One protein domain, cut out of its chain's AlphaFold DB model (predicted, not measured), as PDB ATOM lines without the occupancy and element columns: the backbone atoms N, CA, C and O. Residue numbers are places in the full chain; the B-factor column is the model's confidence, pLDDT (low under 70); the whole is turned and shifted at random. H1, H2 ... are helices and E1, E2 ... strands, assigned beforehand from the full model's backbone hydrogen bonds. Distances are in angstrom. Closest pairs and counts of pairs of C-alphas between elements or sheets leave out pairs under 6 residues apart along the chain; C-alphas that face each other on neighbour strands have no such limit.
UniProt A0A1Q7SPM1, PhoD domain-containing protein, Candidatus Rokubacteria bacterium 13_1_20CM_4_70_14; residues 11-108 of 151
ATOM      1  N   TYR A  11     255.449 322.730 214.986       89.62
ATOM      2  CA  TYR A  11     256.211 323.932 215.331       89.62
ATOM      3  C   TYR A  11     255.401 325.235 215.292       89.62
ATOM      4  O   TYR A  11     255.748 326.151 216.026       89.62
ATOM      5  N   ASP A  12     254.350 325.316 214.468       89.38
ATOM      6  CA  ASP A  12     253.493 326.509 214.323       89.38
ATOM      7  C   ASP A  12     252.102 326.297 214.949       89.38
ATOM      8  O   ASP A  12     251.092 326.883 214.570       89.38
ATOM      9  N   THR A  13     252.025 325.380 215.912       94.12
ATOM     10  CA  THR A  13     250.815 325.087 216.685       94.12
ATOM     11  C   THR A  13     251.176 325.006 218.160       94.12
ATOM     12  O   THR A  13     252.352 324.993 218.522       94.12
ATOM     13  N   TRP A  14     250.182 324.860 219.035       96.31
ATOM     14  CA  TRP A  14     250.455 324.658 220.459       96.31
ATOM     15  C   TRP A  14     251.270 323.386 220.754       96.31
ATOM     16  O   TRP A  14     251.845 323.282 221.831       96.31
ATOM     17  N   GLU A  15     251.362 322.422 219.829       93.88
ATOM     18  CA  GLU A  15     252.260 321.266 219.986       93.88
ATOM     19  C   GLU A  15     253.745 321.668 220.005       93.88
ATOM     20  O   GLU A  15     254.540 321.013 220.677       93.88
ATOM     21  N   GLY A  16     254.122 322.750 219.317       95.19
ATOM     22  CA  GLY A  16     255.473 323.317 219.332       95.19
ATOM     23  C   GLY A  16     255.803 324.059 220.630       95.19
ATOM     24  O   GLY A  16     256.972 324.171 220.990       95.19
ATOM     25  N   TYR A  17     254.773 324.483 221.364       96.25
ATOM     26  CA  TYR A  17     254.840 325.146 222.671       96.25
ATOM     27  C   TYR A  17     254.415 324.170 223.773       96.25
ATOM     28  O   TYR A  17     253.473 324.403 224.531       96.25
ATOM     29  N   ALA A  18     255.053 322.996 223.792       94.25
ATOM     30  CA  ALA A  18     254.597 321.857 224.586       94.25
ATOM     31  C   ALA A  18     254.532 322.150 226.096       94.25
ATOM     32  O   ALA A  18     253.642 321.629 226.769       94.25
ATOM     33  N   ALA A  19     255.438 322.982 226.622       96.69
ATOM     34  CA  ALA A  19     255.454 323.353 228.035       96.69
ATOM     35  C   ALA A  19     254.238 324.219 228.395       96.69
ATOM     36  O   ALA A  19     253.494 323.884 229.314       96.69
ATOM     37  N   GLU A  20     253.979 325.267 227.616       97.69
ATOM     38  CA  GLU A  20     252.861 326.194 227.797       97.69
ATOM     39  C   GLU A  20     251.515 325.498 227.566       97.69
ATOM     40  O   GLU A  20     250.555 325.673 228.321       97.69
ATOM     41  N   ARG A  21     251.448 324.642 226.540       97.81
ATOM     42  CA  ARG A  21     250.282 323.798 226.274       97.81
ATOM     43  C   ARG A  21     249.996 322.879 227.459       97.81
ATOM     44  O   ARG A  21     248.843 322.769 227.875       97.81
ATOM     45  N   ALA A  22     251.017 322.215 227.998       97.19
ATOM     46  CA  ALA A  22     250.857 321.350 229.160       97.19
ATOM     47  C   ALA A  22     250.430 322.147 230.398       97.19
ATOM     48  O   ALA A  22     249.552 321.685 231.117       97.19
ATOM     49  N   GLU A  23     250.994 323.331 230.638       98.25
ATOM     50  CA  GLU A  23     250.631 324.190 231.769       98.25
ATOM     51  C   GLU A  23     249.132 324.523 231.769       98.25
ATOM     52  O   GLU A  23     248.437 324.245 232.747       98.25
ATOM     53  N   ILE A  24     248.602 325.030 230.651       98.19
ATOM     54  CA  ILE A  24     247.186 325.413 230.540       98.19
ATOM     55  C   ILE A  24     246.262 324.199 230.669       98.19
ATOM     56  O   ILE A  24     245.251 324.255 231.370       98.19
ATOM     57  N   LEU A  25     246.586 323.091 229.998       98.44
ATOM     58  CA  LEU A  25     245.735 321.902 230.017       98.44
ATOM     59  C   LEU A  25     245.751 321.197 231.383       98.44
ATOM     60  O   LEU A  25     244.703 320.730 231.831       98.44
ATOM     61  N   ASN A  26     246.901 321.158 232.066       98.31
ATOM     62  CA  ASN A  26     246.974 320.678 233.447       98.31
ATOM     63  C   ASN A  26     246.207 321.605 234.385       98.31
ATOM     64  O   ASN A  26     245.419 321.111 235.175       98.31
ATOM     65  N   PHE A  27     246.331 322.927 234.249       98.56
ATOM     66  CA  PHE A  27     245.552 323.861 235.062       98.56
ATOM     67  C   PHE A  27     244.040 323.624 234.929       98.56
ATOM     68  O   PHE A  27     243.343 323.527 235.938       98.56
ATOM     69  N   VAL A  28     243.533 323.468 233.699       98.44
ATOM     70  CA  VAL A  28     242.115 323.149 233.444       98.44
ATOM     71  C   VAL A  28     241.690 321.887 234.194       98.44
ATOM     72  O   VAL A  28     240.665 321.894 234.880       98.44
ATOM     73  N   ARG A  29     242.489 320.820 234.100       97.75
ATOM     74  CA  ARG A  29     242.209 319.549 234.770       97.75
ATOM     75  C   ARG A  29     242.300 319.654 236.292       97.75
ATOM     76  O   ARG A  29     241.361 319.262 236.981       97.75
ATOM     77  N   ASP A  30     243.405 320.176 236.804       98.38
ATOM     78  CA  ASP A  30     243.749 320.182 238.226       98.38
ATOM     79  C   ASP A  30     242.818 321.098 239.029       98.38
ATOM     80  O   ASP A  30     242.534 320.831 240.195       98.38
ATOM     81  N   GLN A  31     242.296 322.154 238.398       98.44
ATOM     82  CA  GLN A  31     241.286 323.035 238.989       98.44
ATOM     83  C   GLN A  31     239.844 322.555 238.754       98.44
ATOM     84  O   GLN A  31     238.899 323.223 239.173       98.44
ATOM     85  N   GLY A  32     239.645 321.415 238.084       96.94
ATOM     86  CA  GLY A  32     238.318 320.863 237.811       96.94
ATOM     87  C   GLY A  32     237.445 321.771 236.940       96.94
ATOM     88  O   GLY A  32     236.221 321.788 237.097       96.94
ATOM     89  N   ILE A  33     238.054 322.549 236.037       97.06
ATOM     90  CA  ILE A  33     237.331 323.440 235.128       97.06
ATOM     91  C   ILE A  33     236.693 322.580 234.039       97.06
ATOM     92  O   ILE A  33     237.368 321.999 233.193       97.06
ATOM     93  N   ARG A  34     235.366 322.487 234.070       94.38
ATOM     94  CA  ARG A  34     234.594 321.664 233.135       94.38
ATOM     95  C   ARG A  34     234.171 322.457 231.905       94.38
ATOM     96  O   ARG A  34     234.075 323.680 231.946       94.38
ATOM     97  N   ASN A  35     233.859 321.731 230.834       94.00
ATOM     98  CA  ASN A  35     233.263 322.269 229.605       94.00
ATOM     99  C   ASN A  35     234.107 323.354 228.926       94.00
ATOM    100  O   ASN A  35     233.571 324.289 228.334       94.00
ATOM    101  N   VAL A  36     235.435 323.222 228.998       97.31
ATOM    102  CA  VAL A  36     236.355 324.101 228.272       97.31
ATOM    103  C   VAL A  36     236.292 323.785 226.781       97.31
ATOM    104  O   VAL A  36     236.440 322.634 226.360       97.31
ATOM    105  N   ILE A  37     236.080 324.830 225.983       97.88
ATOM    106  CA  ILE A  37     235.978 324.758 224.527       97.88
ATOM    107  C   ILE A  37     237.011 325.705 223.933       97.88
ATOM    108  O   ILE A  37     236.966 326.910 224.171       97.88
ATOM    109  N   PHE A  38     237.907 325.166 223.118       98.44
ATOM    110  CA  PHE A  38     238.819 325.947 222.299       98.44
ATOM    111  C   PHE A  38     238.209 326.163 220.913       98.44
ATOM    112  O   PHE A  38     237.740 325.223 220.265       98.44
ATOM    113  N   LEU A  39     238.207 327.414 220.460       98.38
ATOM    114  CA  LEU A  39     237.776 327.805 219.120       98.38
ATOM    115  C   LEU A  39     239.002 328.298 218.370       98.38
ATOM    116  O   LEU A  39     239.625 329.276 218.785       98.38
ATOM    117  N   THR A  40     239.370 327.616 217.293       97.94
ATOM    118  CA  THR A  40     240.625 327.896 216.590       97.94
ATOM    119  C   THR A  40     240.449 327.881 215.080       97.94
ATOM    120  O   THR A  40     239.401 327.537 214.533       97.94
ATOM    121  N   THR A  41     241.494 328.322 214.393       95.44
ATOM    122  CA  THR A  41     241.582 328.403 212.935       95.44
ATOM    123  C   THR A  41     243.019 328.082 212.517       95.44
ATOM    124  O   THR A  41     243.734 327.431 213.285       95.44
ATOM    125  N   ASP A  42     243.453 328.588 211.359       94.31
ATOM    126  CA  ASP A  42     244.816 328.567 210.810       94.31
ATOM    127  C   ASP A  42     245.238 327.229 210.190       94.31
ATOM    128  O   ASP A  42     245.864 327.214 209.141       94.31
ATOM    129  N   GLY A  43     244.750 326.088 210.689       94.31
ATOM    130  CA  GLY A  43     245.030 324.780 210.071       94.31
ATOM    131  C   GLY A  43     244.434 324.572 208.665       94.31
ATOM    132  O   GLY A  43     244.591 323.495 208.089       94.31
ATOM    133  N   HIS A  44     243.701 325.561 208.137       96.62
ATOM    134  CA  HIS A  44     243.016 325.573 206.834       96.62
ATOM    135  C   HIS A  44     242.107 324.354 206.576       96.62
ATOM    136  O   HIS A  44     241.816 323.991 205.434       96.62
ATOM    137  N   GLN A  45     241.623 323.728 207.644       96.94
ATOM    138  CA  GLN A  45     240.748 322.565 207.624       96.94
ATOM    139  C   GLN A  45     239.790 322.623 208.806       96.94
ATOM    140  O   GLN A  45     240.077 323.245 209.826       96.94
ATOM    141  N   ASN A  46     238.664 321.936 208.671       98.38
ATOM    142  CA  ASN A  46     237.698 321.775 209.742       98.38
ATOM    143  C   ASN A  46     238.015 320.494 210.501       98.38
ATOM    144  O   ASN A  46     238.025 319.426 209.888       98.38
ATOM    145  N   VAL A  47     238.267 320.582 211.806       98.25
ATOM    146  CA  VAL A  47     238.444 319.402 212.666       98.25
ATOM    147  C   VAL A  47     237.846 319.686 214.033       98.25
ATOM    148  O   VAL A  47     238.169 320.693 214.663       98.25
ATOM    149  N   MET A  48     236.990 318.783 214.502       98.62
ATOM    150  CA  MET A  48     236.424 318.837 215.846       98.62
ATOM    151  C   MET A  48     236.781 317.560 216.601       98.62
ATOM    152  O   MET A  48     236.550 316.471 216.070       98.62
ATOM    153  N   LYS A  49     237.349 317.685 217.807       97.44
ATOM    154  CA  LYS A  49     237.671 316.539 218.676       97.44
ATOM    155  C   LYS A  49     238.029 316.944 220.107       97.44
ATOM    156  O   LYS A  49     238.208 318.121 220.415       97.44
ATOM    157  N   GLY A  50     238.187 315.935 220.965       97.69
ATOM    158  CA  GLY A  50     238.718 316.097 222.318       97.69
ATOM    159  C   GLY A  50     240.177 316.567 222.340       97.69
ATOM    160  O   GLY A  50     241.002 316.157 221.522       97.69
ATOM    161  N   VAL A  51     240.501 317.418 223.308       98.12
ATOM    162  CA  VAL A  51     241.857 317.904 223.573       98.12
ATOM    163  C   VAL A  51     242.425 317.119 224.741       98.12
ATOM    164  O   VAL A  51     241.834 317.088 225.816       98.12
ATOM    165  N   PHE A  52     243.584 316.509 224.531       97.31
ATOM    166  CA  PHE A  52     244.286 315.687 225.513       97.31
ATOM    167  C   PHE A  52     245.539 316.418 225.974       97.31
ATOM    168  O   PHE A  52     246.139 317.153 225.185       97.31
ATOM    169  N   ILE A  53     245.971 316.194 227.214       96.94
ATOM    170  CA  ILE A  53     247.318 316.610 227.626       96.94
ATOM    171  C   ILE A  53     248.339 315.825 226.800       96.94
ATOM    172  O   ILE A  53     249.142 316.437 226.098       96.94
ATOM    173  N   ASP A  54     248.192 314.501 226.756       94.44
ATOM    174  CA  ASP A  54     248.893 313.612 225.831       94.44
ATOM    175  C   ASP A  54     247.938 312.529 225.314       94.44
ATOM    176  O   ASP A  54     247.496 311.662 226.059       94.44
ATOM    177  N   ARG A  55     247.637 312.538 224.014       93.31
ATOM    178  CA  ARG A  55     246.692 311.605 223.386       93.31
ATOM    179  C   ARG A  55     247.007 310.120 223.613       93.31
ATOM    180  O   ARG A  55     246.069 309.315 223.584       93.31
ATOM    181  N   PHE A  56     248.273 309.740 223.754       93.62
ATOM    182  CA  PHE A  56     248.702 308.340 223.783       93.62
ATOM    183  C   PHE A  56     249.046 307.850 225.185       93.62
ATOM    184  O   PHE A  56     248.780 306.687 225.487       93.62
ATOM    185  N   THR A  57     249.607 308.712 226.034       95.62
ATOM    186  CA  THR A  57     249.951 308.349 227.418       95.62
ATOM    187  C   THR A  57     248.870 308.743 228.428       95.62
ATOM    188  O   THR A  57     248.805 308.149 229.501       95.62
ATOM    189  N   ASP A  58     247.973 309.663 228.060       94.88
ATOM    190  CA  ASP A  58     246.885 310.183 228.893       94.88
ATOM    191  C   ASP A  58     245.593 310.391 228.065       94.88
ATOM    192  O   ASP A  58     245.208 311.514 227.716       94.88
ATOM    193  N   PRO A  59     244.901 309.298 227.685       90.81
ATOM    194  CA  PRO A  59     243.826 309.328 226.695       90.81
ATOM    195  C   PRO A  59     242.489 309.855 227.249       90.81
ATOM    196  O   PRO A  59     241.433 309.540 226.698       90.81
ATOM    197  N   VAL A  60     242.506 310.647 228.324       95.12
ATOM    198  CA  VAL A  60     241.321 311.335 228.848       95.12
ATOM    199  C   VAL A  60     241.312 312.775 228.322       95.12
ATOM    200  O   VAL A  60     242.236 313.538 228.609       95.12
ATOM    201  N   PRO A  61     240.295 313.188 227.542       96.75
ATOM    202  CA  PRO A  61     240.228 314.559 227.059       96.75
ATOM    203  C   PRO A  61     239.904 315.511 228.219       96.75
ATOM    204  O   PRO A  61     239.003 315.252 229.014       96.75
ATOM    205  N   VAL A  62     240.619 316.632 228.292       97.69
ATOM    206  CA  VAL A  62     240.437 317.687 229.307       97.69
ATOM    207  C   VAL A  62     239.588 318.855 228.803       97.69
ATOM    208  O   VAL A  62     239.075 319.648 229.585       97.69
ATOM    209  N   ALA A  63     239.443 318.968 227.486       97.94
ATOM    210  CA  ALA A  63     238.662 319.999 226.819       97.94
ATOM    211  C   ALA A  63     238.184 319.487 225.454       97.94
ATOM    212  O   ALA A  63     238.483 318.361 225.046       97.94
ATOM    213  N   TYR A  64     237.462 320.329 224.725       98.25
ATOM    214  CA  TYR A  64     237.091 320.086 223.336       98.25
ATOM    215  C   TYR A  64     237.612 321.213 222.451       98.25
ATOM    216  O   TYR A  64     237.670 322.361 222.886       98.25
ATOM    217  N   GLU A  65     237.963 320.916 221.205       98.50
ATOM    218  CA  GLU A  65     238.315 321.939 220.226       98.50
ATOM    219  C   GLU A  65     237.459 321.815 218.972       98.50
ATOM    220  O   GLU A  65     237.244 320.723 218.442       98.50
ATOM    221  N   ALA A  66     237.010 322.967 218.480       98.44
ATOM    222  CA  ALA A  66     236.451 323.117 217.149       98.44
ATOM    223  C   ALA A  66     237.357 324.048 216.335       98.44
ATOM    224  O   ALA A  66     237.346 325.267 216.523       98.44
ATOM    225  N   MET A  67     238.142 323.459 215.434       98.06
ATOM    226  CA  MET A  67     238.964 324.193 214.479       98.06
ATOM    227  C   MET A  67     238.164 324.417 213.197       98.06
ATOM    228  O   MET A  67     237.668 323.456 212.602       98.06
ATOM    229  N   THR A  68     238.042 325.672 212.769       97.81
ATOM    230  CA  THR A  68     237.346 326.037 211.531       97.81
ATOM    231  C   THR A  68     238.325 326.157 210.370       97.81
ATOM    232  O   THR A  68     239.444 326.656 210.522       97.81
ATOM    233  N   GLY A  69     237.871 325.768 209.180       97.25
ATOM    234  CA  GLY A  69     238.580 326.023 207.932       97.25
ATOM    235  C   GLY A  69     238.630 327.514 207.559       97.25
ATOM    236  O   GLY A  69     238.119 328.369 208.290       97.25
ATOM    237  N   PRO A  70     239.257 327.838 206.419       97.25
ATOM    238  CA  PRO A  70     239.501 329.211 205.999       97.25
ATOM    239  C   PRO A  70     238.256 329.865 205.388       97.25
ATOM    240  O   PRO A  70     237.364 329.181 204.901       97.25
ATOM    241  N   ILE A  71     238.230 331.200 205.321       96.38
ATOM    242  CA  ILE A  71     237.218 331.940 204.539       96.38
ATOM    243  C   ILE A  71     237.734 332.271 203.130       96.38
ATOM    244  O   ILE A  71     236.976 332.188 202.170       96.38
ATOM    245  N   ALA A  72     239.012 332.645 202.997       94.25
ATOM    246  CA  ALA A  72     239.556 333.213 201.754       94.25
ATOM    247  C   ALA A  72     241.022 332.821 201.475       94.25
ATOM    248  O   ALA A  72     241.778 333.588 200.887       94.25
ATOM    249  N   THR A  73     241.446 331.635 201.910       95.31
ATOM    250  CA  THR A  73     242.792 331.094 201.644       95.31
ATOM    251  C   THR A  73     242.714 329.611 201.287       95.31
ATOM    252  O   THR A  73     241.687 328.975 201.517       95.31
ATOM    253  N   GLY A  74     243.766 329.059 200.681       96.88
ATOM    254  CA  GLY A  74     243.772 327.688 200.173       96.88
ATOM    255  C   GLY A  74     243.434 326.660 201.255       96.88
ATOM    256  O   GLY A  74     244.016 326.682 202.336       96.88
ATOM    257  N   THR A  75     242.506 325.751 200.958       98.00
ATOM    258  CA  THR A  75     242.135 324.659 201.866       98.00
ATOM    259  C   THR A  75     243.302 323.694 202.072       98.00
ATOM    260  O   THR A  75     244.124 323.490 201.173       98.00
ATOM    261  N   TRP A  76     243.357 323.047 203.238       97.00
ATOM    262  CA  TRP A  76     244.426 322.102 203.564       97.00
ATOM    263  C   TRP A  76     244.517 320.960 202.550       97.00
ATOM    264  O   TRP A  76     245.612 320.576 202.146       97.00
ATOM    265  N   GLN A  77     243.377 320.466 202.056       98.25
ATOM    266  CA  GLN A  77     243.375 319.454 201.003       98.25
ATOM    267  C   GLN A  77     244.075 319.943 199.728       98.25
ATOM    268  O   GLN A  77     244.884 319.207 199.170       98.25
ATOM    269  N   ASN A  78     243.783 321.161 199.265       98.25
ATOM    270  CA  ASN A  78     244.395 321.696 198.047       98.25
ATOM    271  C   ASN A  78     245.901 321.932 198.228       98.25
ATOM    272  O   ASN A  78     246.671 321.678 197.302       98.25
ATOM    273  N   LEU A  79     246.326 322.343 199.426       96.19
ATOM    274  CA  LEU A  79     247.742 322.475 199.770       96.19
ATOM    275  C   LEU A  79     248.460 321.117 199.738       96.19
ATOM    276  O   LEU A  79     249.503 320.992 199.098       96.19
ATOM    277  N   ILE A  80     247.877 320.079 200.347       97.25
ATOM    278  CA  ILE A  80     248.431 318.718 200.307       97.25
ATOM    279  C   ILE A  80     248.515 318.199 198.867       97.25
ATOM    280  O   ILE A  80     249.547 317.660 198.468       97.25
ATOM    281  N   LEU A  81     247.446 318.372 198.081       98.19
ATOM    282  CA  LEU A  81     247.412 317.944 196.682       98.19
ATOM    283  C   LEU A  81     248.533 318.597 195.866       98.19
ATOM    284  O   LEU A  81     249.184 317.901 195.090       98.19
ATOM    285  N   GLY A  82     248.776 319.895 196.064       97.56
ATOM    286  CA  GLY A  82     249.838 320.626 195.372       97.56
ATOM    287  C   GLY A  82     251.253 320.238 195.810       97.56
ATOM    288  O   GLY A  82     252.166 320.276 194.992       97.56
ATOM    289  N   ALA A  83     251.442 319.850 197.074       96.12
ATOM    290  CA  ALA A  83     252.763 319.536 197.617       96.12
ATOM    291  C   ALA A  83     253.172 318.068 197.418       96.12
ATOM    292  O   ALA A  83     254.288 317.786 196.985       96.12
ATOM    293  N   ILE A  84     252.287 317.129 197.767       95.25
ATOM    294  CA  ILE A  84     252.605 315.692 197.869       95.25
ATOM    295  C   ILE A  84     251.538 314.782 197.237       95.25
ATOM    296  O   ILE A  84     251.654 313.556 197.278       95.25
ATOM    297  N   GLY A  85     250.501 315.362 196.627       97.81
ATOM    298  CA  GLY A  85     249.509 314.640 195.836       97.81
ATOM    299  C   GLY A  85     248.437 313.884 196.639       97.81
ATOM    300  O   GLY A  85     248.322 314.019 197.861       97.81
ATOM    301  N   PRO A  86     247.607 313.071 195.953       97.88
ATOM    302  CA  PRO A  86     246.409 312.458 196.536       97.88
ATOM    303  C   PRO A  86     246.673 311.507 197.707       97.88
ATOM    304  O   PRO A  86     245.870 311.443 198.637       97.88
ATOM    305  N   LEU A  87     247.803 310.793 197.698       97.62
ATOM    306  CA  LEU A  87     248.169 309.899 198.802       97.62
ATOM    307  C   LEU A  87     248.388 310.665 200.111       97.62
ATOM    308  O   LEU A  87     248.058 310.144 201.173       97.62
ATOM    309  N   GLY A  88     248.859 311.915 200.044       96.88
ATOM    310  CA  GLY A  88     248.953 312.782 201.215       96.88
ATOM    311  C   GLY A  88     247.585 313.082 201.826       96.88
ATOM    312  O   GLY A  88     247.439 313.069 203.045       96.88
ATOM    313  N   VAL A  89     246.558 313.295 200.994       97.88
ATOM    314  CA  VAL A  89     245.187 313.538 201.474       97.88
ATOM    315  C   VAL A  89     244.653 312.291 202.174       97.88
ATOM    316  O   VAL A  89     244.099 312.388 203.266       97.88
ATOM    317  N   VAL A  90     244.868 311.109 201.588       97.81
ATOM    318  CA  VAL A  90     244.481 309.830 202.204       97.81
ATOM    319  C   VAL A  90     245.185 309.635 203.549       97.81
ATOM    320  O   VAL A  90     244.525 309.327 204.543       97.81
ATOM    321  N   ALA A  91     246.499 309.865 203.607       96.38
ATOM    322  CA  ALA A  91     247.277 309.752 204.838       96.38
ATOM    323  C   ALA A  91     246.773 310.718 205.922       96.38
ATOM    324  O   ALA A  91     246.565 310.313 207.063       96.38
ATOM    325  N   GLN A  92     246.485 311.968 205.556       95.69
ATOM    326  CA  GLN A  92     245.942 312.964 206.473       95.69
ATOM    327  C   GLN A  92     244.589 312.540 207.066       95.69
ATOM    328  O   GLN A  92     244.352 312.680 208.268       95.69
ATOM    329  N   GLN A  93     243.696 311.996 206.239       97.56
ATOM    330  CA  GLN A  93     242.399 311.501 206.699       97.56
ATOM    331  C   GLN A  93     242.544 310.290 207.633       97.56
ATOM    332  O   GLN A  93     241.817 310.169 208.627       97.56
ATOM    333  N   ALA A  94     243.508 309.408 207.355       97.12
ATOM    334  CA  ALA A  94     243.839 308.287 208.229       97.12
ATOM    335  C   ALA A  94     244.381 308.766 209.587       97.12
ATOM    336  O   ALA A  94     243.929 308.275 210.621       97.12
ATOM    337  N   ILE A  95     245.255 309.779 209.604       96.00
ATOM    338  CA  ILE A  95     245.752 310.403 210.842       96.00
ATOM    339  C   ILE A  95     244.588 310.958 211.667       96.00
ATOM    340  O   ILE A  95     244.464 310.637 212.844       96.00
ATOM    341  N   HIS A  96     243.663 311.709 211.061       97.31
ATOM    342  CA  HIS A  96     242.485 312.205 211.785       97.31
ATOM    343  C   HIS A  96     241.616 311.078 212.359       97.31
ATOM    344  O   HIS A  96     241.038 311.241 213.432       97.31
ATOM    345  N   THR A  97     241.548 309.924 211.684       96.75
ATOM    346  CA  THR A  97     240.870 308.727 212.217       96.75
ATOM    347  C   THR A  97     241.586 308.199 213.454       96.75
ATOM    348  O   THR A  97     240.956 308.012 214.491       96.75
ATOM    349  N   LEU A  98     242.906 308.007 213.367       95.50
ATOM    350  CA  LEU A  98     243.738 307.525 214.473       95.50
ATOM    351  C   LEU A  98     243.624 308.431 215.709       95.50
ATOM    352  O   LEU A  98     243.555 307.958 216.843       95.50
ATOM    353  N   LEU A  99     243.566 309.742 215.483       95.38
ATOM    354  CA  LEU A  99     243.491 310.738 216.547       95.38
ATOM    355  C   LEU A  99     242.086 310.911 217.134       95.38
ATOM    356  O   LEU A  99     241.950 311.633 218.120       95.38
ATOM    357  N   GLY A 100     241.072 310.231 216.588       95.44
ATOM    358  CA  GLY A 100     239.700 310.275 217.090       95.44
ATOM    359  C   GLY A 100     238.983 311.582 216.766       95.44
ATOM    360  O   GLY A 100     238.393 312.187 217.655       95.44
ATOM    361  N   ALA A 101     239.075 312.057 215.521       97.31
ATOM    362  CA  ALA A 101     238.265 313.184 215.072       97.31
ATOM    363  C   ALA A 101     236.768 312.829 215.082       97.31
ATOM    364  O   ALA A 101     236.369 311.858 214.440       97.31
ATOM    365  N   ASP A 102     235.953 313.643 215.759       97.38
ATOM    366  CA  ASP A 102     234.488 313.536 215.721       97.38
ATOM    367  C   ASP A 102     233.955 314.011 214.358       97.38
ATOM    368  O   ASP A 102     232.995 313.457 213.826       97.38
ATOM    369  N   CYS A 103     234.593 315.036 213.785       98.31
ATOM    370  CA  CYS A 103     234.335 315.516 212.429       98.31
ATOM    371  C   CYS A 103     235.625 316.041 211.791       98.31
ATOM    372  O   CYS A 103     236.374 316.773 212.444       98.31
ATOM    373  N   ARG A 104     235.861 315.731 210.511       98.12
ATOM    374  CA  ARG A 104     236.924 316.322 209.685       98.12
ATOM    375  C   ARG A 104     236.409 316.744 208.312       98.12
ATOM    376  O   ARG A 104     235.737 315.981 207.622       98.12
ATOM    377  N   HIS A 105     236.792 317.930 207.858       98.56
ATOM    378  CA  HIS A 105     236.564 318.352 206.482       98.56
ATOM    379  C   HIS A 105     237.669 319.289 205.997       98.56
ATOM    380  O   HIS A 105     237.771 320.446 206.404       98.56
ATOM    381  N   LEU A 106     238.526 318.766 205.122       97.88
ATOM    382  CA  LEU A 106     239.791 319.388 204.727       97.88
ATOM    383  C   LEU A 106     239.635 320.315 203.523       97.88
ATOM    384  O   LEU A 106     240.585 321.014 203.174       97.88
ATOM    385  N   ASN A 107     238.472 320.295 202.865       97.81
ATOM    386  CA  ASN A 107     238.238 321.005 201.615       97.81
ATOM    387  C   ASN A 107     236.936 321.812 201.609       97.81
ATOM    388  O   ASN A 107     236.102 321.645 200.722       97.81
ATOM    389  N   ALA A 108     236.774 322.695 202.590       97.44
ATOM    390  CA  ALA A 108     235.680 323.655 202.604       97.44
ATOM    391  C   ALA A 108     236.143 325.015 203.109       97.44
ATOM    392  O   ALA A 108     236.929 325.098 204.056       97.44
TER     393      ALA A 108
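AT A GLANCE: This is residues 11 to 108 of the 151 residues of the protein "PhoD domain-containing protein" of Candidatus Rokubacteria bacterium 13_1_20CM_4_70_14 (UniProt A0A1Q7SPM1). A strongly twisted sheet of four strands has helix H1 laid across one face near one end, over the E2 and E3 hairpin, while helices H2 and H3 make a corner toward the other end. H3 folds back from that corner and only grazes the sheet near E4 and E2. The printed part has 98 residues, with three named helices and four named strands in the order H1, E1, E2, E3, H2, H3, E4; the sheet order is E1, E3, E2, E4, mixed, and the class is mixed, helices and strands. The whole is compact, with a radius of gyration of the C-alphas of 14.5 A, yet elongated, with spans of 44 by 28 by 24 A.

IN THESE COORDINATES: H1 is residues 18 to 30, 17.5 A long, and its C-alpha 18 is at (254.597, 321.857, 224.586). E1 follows as residues 37 to 40, 9.7 A. E2 is residues 46 to 54, 21.2 A, and bends by 61 degrees at residue 50. E3 is residues 58 to 67, 21.6 A, and bends by 72 degrees at residue 62. H2 is residues 76 to 84, 11.8 A. H3 is residues 86 to 98, 18.8 A, with C-alpha 86 at (246.409, 312.458, 196.536). E4 is residues 103 to 105, 7.0 A, ending at C-alpha 105 at (236.564, 318.352, 206.482).

HOW THE PARTS SIT: The edge strands of the sheet are E1 and E4. E2 and E3 form an antiparallel hairpin at 151 degrees, with N 51 and O 63 at 2.8 A and N 65 and O 49 at 2.9 A, within hydrogen-bond range. E1 and E3 are parallel at 51 degrees, with N 38 and O 64 at 2.8 A. E2 and E4 are antiparallel at 128 degrees, with N 105 and O 46 at 2.8 A. H1 is on one face of the sheet, two layers, one of helix and one of strands, at a height over the sheet of 8.5 A. It lies over E2 and only just over E3, where 3 of its C-alphas fall, and runs across the strands, at 78 degrees to E2 on the local plane. The closest C-alphas of H1 and E2 are those of Leu 25 and Ile 53, 6.0 A apart. E3, H2, H3 and E4 make a split strand-helix-strand unit, two strands running the same way with E2 between them in the sheet, and its crossover is right-handed. H3 only grazes the sheet, with residues 93 to 97; its closest C-alpha pair with E4 is His 96 and Arg 104, 7.2 A. H2 is not on the sheet. It touches H3, which uses residues 86 to 89 alone, at a steep tilt of 53 degrees, opposite ways; the closest C-alphas, of Ile 80 and Gly 88, are 6.0 A apart. H1 is apart from H2 and H3. In H1, H2 and H3 every O i to N i+4 pair is within hydrogen-bond range.

THE WHOLE: The C-alphas farthest apart in the domain are those of Gln 31 and Gly 85, 44.7 A. The printed part has no cut and no long link. Its mean pLDDT is 96.7, and no printed residue is under 70.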